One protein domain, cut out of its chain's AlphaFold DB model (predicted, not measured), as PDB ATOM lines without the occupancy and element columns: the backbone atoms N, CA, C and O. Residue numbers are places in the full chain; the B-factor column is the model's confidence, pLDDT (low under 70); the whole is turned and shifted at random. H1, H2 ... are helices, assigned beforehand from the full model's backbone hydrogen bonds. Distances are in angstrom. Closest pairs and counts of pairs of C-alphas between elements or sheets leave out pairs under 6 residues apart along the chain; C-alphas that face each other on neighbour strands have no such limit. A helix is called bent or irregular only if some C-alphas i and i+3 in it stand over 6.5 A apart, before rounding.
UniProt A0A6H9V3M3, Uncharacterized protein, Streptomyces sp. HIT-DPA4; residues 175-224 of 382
ATOM      1  N   SER A 175      38.307  71.387 -42.531       84.00
ATOM      2  CA  SER A 175      37.144  71.357 -43.429       84.00
ATOM      3  C   SER A 175      35.992  70.568 -42.793       84.00
ATOM      4  O   SER A 175      36.223  69.681 -41.973       84.00
ATOM      5  N   VAL A 176      34.748  70.851 -43.193       85.19
ATOM      6  CA  VAL A 176      33.544  70.221 -42.612       85.19
ATOM      7  C   VAL A 176      33.618  68.684 -42.645       85.19
ATOM      8  O   VAL A 176      33.242  68.036 -41.674       85.19
ATOM      9  N   GLY A 177      34.185  68.089 -43.702       86.81
ATOM     10  CA  GLY A 177      34.393  66.637 -43.780       86.81
ATOM     11  C   GLY A 177      35.362  66.100 -42.716       86.81
ATOM     12  O   GLY A 177      35.067  65.102 -42.062       86.81
ATOM     13  N   TYR A 178      36.480  66.792 -42.475       87.75
ATOM     14  CA  TYR A 178      37.418  66.429 -41.407       87.75
ATOM     15  C   TYR A 178      36.853  66.722 -40.008       87.75
ATOM     16  O   TYR A 178      37.111  65.951 -39.089       87.75
ATOM     17  N   GLN A 179      36.038  67.770 -39.840       87.19
ATOM     18  CA  GLN A 179      35.316  68.031 -38.586       87.19
ATOM     19  C   GLN A 179      34.350  66.891 -38.244       87.19
ATOM     20  O   GLN A 179      34.358  66.411 -37.113       87.19
ATOM     21  N   ILE A 180      33.573  66.417 -39.224       91.19
ATOM     22  CA  ILE A 180      32.691  65.251 -39.069       91.19
ATOM     23  C   ILE A 180      33.516  64.002 -38.734       91.19
ATOM     24  O   ILE A 180      33.178  63.294 -37.790       91.19
ATOM     25  N   GLY A 181      34.627  63.761 -39.439       91.88
ATOM     26  CA  GLY A 181      35.524  62.635 -39.153       91.88
ATOM     27  C   GLY A 181      36.063  62.640 -37.716       91.88
ATOM     28  O   GLY A 181      36.006  61.618 -37.034       91.88
ATOM     29  N   VAL A 182      36.516  63.797 -37.219       92.19
ATOM     30  CA  VAL A 182      36.979  63.945 -35.828       92.19
ATOM     31  C   VAL A 182      35.829  63.791 -34.829       92.19
ATOM     32  O   VAL A 182      36.004  63.123 -33.812       92.19
ATOM     33  N   ALA A 183      34.645  64.342 -35.109       91.88
ATOM     34  CA  ALA A 183      33.476  64.188 -34.243       91.88
ATOM     35  C   ALA A 183      33.033  62.717 -34.123       91.88
ATOM     36  O   ALA A 183      32.754  62.252 -33.019       91.88
ATOM     37  N   VAL A 184      33.035  61.965 -35.231       95.38
ATOM     38  CA  VAL A 184      32.746  60.520 -35.237       95.38
ATOM     39  C   VAL A 184      33.814  59.743 -34.465       95.38
ATOM     40  O   VAL A 184      33.464  58.909 -33.633       95.38
ATOM     41  N   ALA A 185      35.101  60.042 -34.669       95.56
ATOM     42  CA  ALA A 185      36.183  59.394 -33.924       95.56
ATOM     43  C   ALA A 185      36.064  59.630 -32.406       95.56
ATOM     44  O   ALA A 185      36.146  58.683 -31.626       95.56
ATOM     45  N   LEU A 186      35.793  60.871 -31.984       96.00
ATOM     46  CA  LEU A 186      35.564  61.210 -30.575       96.00
ATOM     47  C   LEU A 186      34.317  60.520 -30.005       96.00
ATOM     48  O   LEU A 186      34.356  60.059 -28.867       96.00
ATOM     49  N   ALA A 187      33.236  60.399 -30.783       96.12
ATOM     50  CA  ALA A 187      32.036  59.677 -30.363       96.12
ATOM     51  C   ALA A 187      32.309  58.177 -30.153       96.12
ATOM     52  O   ALA A 187      31.898  57.623 -29.136       96.12
ATOM     53  N   VAL A 188      33.052  57.530 -31.061       97.50
ATOM     54  CA  VAL A 188      33.456  56.118 -30.922       97.50
ATOM     55  C   VAL A 188      34.336  55.913 -29.684       97.50
ATOM     56  O   VAL A 188      34.079  54.997 -28.904       97.50
ATOM     57  N   VAL A 189      35.319  56.790 -29.451       97.50
ATOM     58  CA  VAL A 189      36.165  56.741 -28.243       97.50
ATOM     59  C   VAL A 189      35.329  56.930 -26.974       97.50
ATOM     60  O   VAL A 189      35.475  56.157 -26.031       97.50
ATOM     61  N   ALA A 190      34.410  57.901 -26.951       96.94
ATOM     62  CA  ALA A 190      33.535  58.136 -25.804       96.94
ATOM     63  C   ALA A 190      32.630  56.927 -25.505       96.94
ATOM     64  O   ALA A 190      32.489  56.551 -24.342       96.94
ATOM     65  N   ILE A 191      32.065  56.282 -26.534       97.88
ATOM     66  CA  ILE A 191      31.295  55.037 -26.379       97.88
ATOM     67  C   ILE A 191      32.183  53.931 -25.794       97.88
ATOM     68  O   ILE A 191      31.773  53.279 -24.838       97.88
ATOM     69  N   GLY A 192      33.408  53.755 -26.301       96.81
ATOM     70  CA  GLY A 192      34.364  52.775 -25.772       96.81
ATOM     71  C   GLY A 192      34.690  52.987 -24.288       96.81
ATOM     72  O   GLY A 192      34.684  52.029 -23.517       96.81
ATOM     73  N   VAL A 193      34.888  54.242 -23.865       96.56
ATOM     74  CA  VAL A 193      35.103  54.604 -22.450       96.56
ATOM     75  C   VAL A 193      33.874  54.281 -21.594       96.56
ATOM     76  O   VAL A 193      34.022  53.692 -20.524       96.56
ATOM     77  N   TRP A 194      32.663  54.610 -22.057       97.62
ATOM     78  CA  TRP A 194      31.423  54.288 -21.338       97.62
ATOM     79  C   TRP A 194      31.177  52.781 -21.221       97.62
ATOM     80  O   TRP A 194      30.789  52.315 -20.149       97.62
ATOM     81  N   VAL A 195      31.445  52.014 -22.284       96.44
ATOM     82  CA  VAL A 195      31.384  50.545 -22.252       96.44
ATOM     83  C   VAL A 195      32.399  50.007 -21.249       96.44
ATOM     84  O   VAL A 195      32.011  49.263 -20.353       96.44
ATOM     85  N   HIS A 196      33.666  50.421 -21.325       95.25
ATOM     86  CA  HIS A 196      34.696  49.944 -20.402       95.25
ATOM     87  C   HIS A 196      34.360  50.269 -18.937       95.25
ATOM     88  O   HIS A 196      34.430  49.380 -18.092       95.25
ATOM     89  N   LEU A 197      33.901  51.489 -18.636       95.81
ATOM     90  CA  LEU A 197      33.466  51.870 -17.286       95.81
ATOM     91  C   LEU A 197      32.277  51.022 -16.799       95.81
ATOM     92  O   LEU A 197      32.254  50.607 -15.640       95.81
ATOM     93  N   GLY A 198      31.318  50.721 -17.681       95.06
ATOM     94  CA  GLY A 198      30.208  49.814 -17.389       95.06
ATOM     95  C   GLY A 198      30.666  48.380 -17.104       95.06
ATOM     96  O   GLY A 198      30.179  47.762 -16.160       95.06
ATOM     97  N   MET A 199      31.639  47.867 -17.861       95.00
ATOM     98  CA  MET A 199      32.201  46.525 -17.660       95.00
ATOM     99  C   MET A 199      33.004  46.436 -16.355       95.00
ATOM    100  O   MET A 199      32.813  45.486 -15.598       95.00
ATOM    101  N   VAL A 200      33.819  47.449 -16.029       93.44
ATOM    102  CA  VAL A 200      34.522  47.549 -14.733       93.44
ATOM    103  C   VAL A 200      33.516  47.606 -13.581       93.44
ATOM    104  O   VAL A 200      33.664  46.880 -12.598       93.44
ATOM    105  N   PHE A 201      32.455  48.413 -13.708       94.00
ATOM    106  CA  PHE A 201      31.389  48.467 -12.708       94.00
ATOM    107  C   PHE A 201      30.716  47.103 -12.522       94.00
ATOM    108  O   PHE A 201      30.592  46.649 -11.390       94.00
ATOM    109  N   LEU A 202      30.323  46.420 -13.602       94.06
ATOM    110  CA  LEU A 202      29.707  45.091 -13.521       94.06
ATOM    111  C   LEU A 202      30.653  44.043 -12.920       94.06
ATOM    112  O   LEU A 202      30.189  43.170 -12.193       94.06
ATOM    113  N   HIS A 203      31.955  44.135 -13.185       90.62
ATOM    114  CA  HIS A 203      32.965  43.228 -12.643       90.62
ATOM    115  C   HIS A 203      33.194  43.414 -11.129       90.62
ATOM    116  O   HIS A 203      33.412  42.434 -10.420       90.62
ATOM    117  N   VAL A 204      33.120  44.650 -10.619       90.50
ATOM    118  CA  VAL A 204      33.322  44.969  -9.187       90.50
ATOM    119  C   VAL A 204      32.014  44.938  -8.377       90.50
ATOM    120  O   VAL A 204      32.033  44.726  -7.163       90.50
ATOM    121  N   ALA A 205      30.862  45.153  -9.015       92.19
ATOM    122  CA  ALA A 205      29.567  45.193  -8.344       92.19
ATOM    123  C   ALA A 205      29.117  43.810  -7.819       92.19
ATOM    124  O   ALA A 205      29.439  42.774  -8.404       92.19
ATOM    125  N   PRO A 206      28.281  43.768  -6.761       89.00
ATOM    126  CA  PRO A 206      27.648  42.533  -6.310       89.00
ATOM    127  C   PRO A 206      26.885  41.795  -7.422       89.00
ATOM    128  O   PRO A 206      26.323  42.400  -8.342       89.00
ATOM    129  N   SER A 207      26.823  40.467  -7.292       84.44
ATOM    130  CA  SER A 207      26.192  39.557  -8.255       84.44
ATOM    131  C   SER A 207      24.753  39.973  -8.583       84.44
ATOM    132  O   SER A 207      23.877  39.957  -7.717       84.44
ATOM    133  N   ASN A 208      24.496  40.288  -9.849       88.00
ATOM    134  CA  ASN A 208      23.226  40.809 -10.354       88.00
ATOM    135  C   ASN A 208      22.742  39.966 -11.550       88.00
ATOM    136  O   ASN A 208      23.390  38.996 -11.939       88.00
ATOM    137  N   THR A 209      21.574  40.276 -12.112       91.06
ATOM    138  CA  THR A 209      21.000  39.502 -13.230       91.06
ATOM    139  C   THR A 209      21.887  39.518 -14.475       91.06
ATOM    140  O   THR A 209      22.074  38.470 -15.089       91.06
ATOM    141  N   VAL A 210      22.495  40.664 -14.797       88.56
ATOM    142  CA  VAL A 210      23.386  40.825 -15.955       88.56
ATOM    143  C   VAL A 210      24.670  40.020 -15.762       88.56
ATOM    144  O   VAL A 210      25.035  39.250 -16.646       88.56
ATOM    145  N   THR A 211      25.324  40.104 -14.599       86.12
ATOM    146  CA  THR A 211      26.558  39.335 -14.342       86.12
ATOM    147  C   THR A 211      26.319  37.834 -14.198       86.12
ATOM    148  O   THR A 211      27.199  37.051 -14.543       86.12
ATOM    149  N   LYS A 212      25.121  37.403 -13.782       85.62
ATOM    150  CA  LYS A 212      24.732  35.980 -13.792       85.62
ATOM    151  C   LYS A 212      24.508  35.418 -15.202       85.62
ATOM    152  O   LYS A 212      24.765  34.240 -15.409       85.62
ATOM    153  N   GLN A 213      24.021  36.224 -16.149       90.06
ATOM    154  CA  GLN A 213      23.724  35.782 -17.524       90.06
ATOM    155  C   GLN A 213      24.885  36.008 -18.505       90.06
ATOM    156  O   GLN A 213      25.056  35.235 -19.443       90.06
ATOM    157  N   HIS A 214      25.688  37.052 -18.289       89.62
ATOM    158  CA  HIS A 214      26.740  37.505 -19.206       89.62
ATOM    159  C   HIS A 214      28.122  37.615 -18.540       89.62
ATOM    160  O   HIS A 214      29.010  38.282 -19.070       89.62
ATOM    161  N   GLY A 215      28.324  36.959 -17.390       85.75
ATOM    162  CA  GLY A 215      29.563  37.037 -16.605       85.75
ATOM    163  C   GLY A 215      30.835  36.738 -17.402       85.75
ATOM    164  O   GLY A 215      31.820  37.447 -17.238       85.75
ATOM    165  N   THR A 216      30.794  35.776 -18.330       90.00
ATOM    166  CA  THR A 216      31.917  35.457 -19.230       90.00
ATOM    167  C   THR A 216      32.315  36.648 -20.104       90.00
ATOM    168  O   THR A 216      33.485  36.989 -20.160       90.00
ATOM    169  N   ALA A 217      31.357  37.363 -20.704       91.44
ATOM    170  CA  ALA A 217      31.661  38.534 -21.532       91.44
ATOM    171  C   ALA A 217      32.226  39.708 -20.707       91.44
ATOM    172  O   ALA A 217      33.059  40.465 -21.200       91.44
ATOM    173  N   VAL A 218      31.795  39.852 -19.447       90.19
ATOM    174  CA  VAL A 218      32.371  40.826 -18.502       90.19
ATOM    175  C   VAL A 218      33.799  40.432 -18.115       90.19
ATOM    176  O   VAL A 218      34.675  41.290 -18.059       90.19
ATOM    177  N   TYR A 219      34.047  39.142 -17.886       88.19
ATOM    178  CA  TYR A 219      35.365  38.598 -17.568       88.19
ATOM    179  C   TYR A 219      36.351  38.766 -18.734       88.19
ATOM    180  O   TYR A 219      37.394  39.391 -18.557       88.19
ATOM    181  N   ASP A 220      35.987  38.310 -19.934       92.50
ATOM    182  CA  ASP A 220      36.841  38.326 -21.131       92.50
ATOM    183  C   ASP A 220      37.231  39.747 -21.581       92.50
ATOM    184  O   ASP A 220      38.284  39.940 -22.184       92.50
ATOM    185  N   TRP A 221      36.406  40.756 -21.276       93.00
ATOM    186  CA  TRP A 221      36.705  42.168 -21.551       93.00
ATOM    187  C   TRP A 221      37.688  42.789 -20.546       93.00
ATOM    188  O   TRP A 221      38.435  43.700 -20.897       93.00
ATOM    189  N   ILE A 222      37.657  42.346 -19.286       93.44
ATOM    190  CA  ILE A 222      38.408  42.959 -18.177       93.44
ATOM    191  C   ILE A 222      39.746  42.253 -17.947       93.44
ATOM    192  O   ILE A 222      40.778  42.909 -17.805       93.44
ATOM    193  N   ASN A 223      39.743  40.922 -17.945       86.88
ATOM    194  CA  ASN A 223      40.886  40.112 -17.532       86.88
ATOM    195  C   ASN A 223      42.125  40.127 -18.466       86.88
ATOM    196  O   ASN A 223      43.166  39.668 -18.002       86.88
ATOM    197  N   PRO A 224      42.098  40.633 -19.724       88.69
ATOM    198  CA  PRO A 224      43.327  40.855 -20.495       88.69
ATOM    199  C   PRO A 224      44.228  41.965 -19.933       88.69
ATOM    200  O   PRO A 224      45.441  41.888 -20.085       88.69
TER     201      PRO A 224
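This is residues 175 to 224 of the 382 residues of an uncharacterized protein of Streptomyces sp. HIT-DPA4 (UniProt A0A6H9V3M3). One long helix, H1, sticks out like a handle for most of its length, and the short helix H2 folds back across its last turns to make a small head at one end. Residues 175 to 194 stand free, and the body without them, 30 residues, spans 22 by 15 by 13 A. The printed part has 50 residues with two named helices, H1 then H2, and no named strand; the class is all helix. The whole is extended, with a radius of gyration of the C-alphas of 15.3 A and spans of 48 by 20 by 15 A, a rod in outline.

H1, residues 176 to 204, touches H2, residues 209 to 222, with residues 199 to 203 alone. The closest C-alphas of the two helices are those of Met 199 and Val 218, 5.8 A apart. Their lines stand at a steep tilt of 63 degrees, and they run opposite ways. Their centres are 20.2 A apart. Each O i to N i+4 pair in H1 is within hydrogen-bond range; in H2 8 of 10 are. H2 is irregular: C-alphas 213 and 216 are 8.4 A apart, and its line is a rough one.

H1 has 29 residues and measures 41.9 A from C-alpha 176 at (33.544, 70.221, -42.612) to C-alpha 204 at (33.322, 44.969, -9.187). H2 has 14 residues and measures 18.4 A from C-alpha 209 at (21.000, 39.502, -13.230) to C-alpha 222 at (38.408, 42.959, -18.177).

The two C-alphas farthest apart are those of Ser 175 and Ser 207, 48.7 A. The link from H1 to H2, four residues, is tight. The printed part has no cut. Its mean pLDDT is 91.7, and no printed residue is under 70.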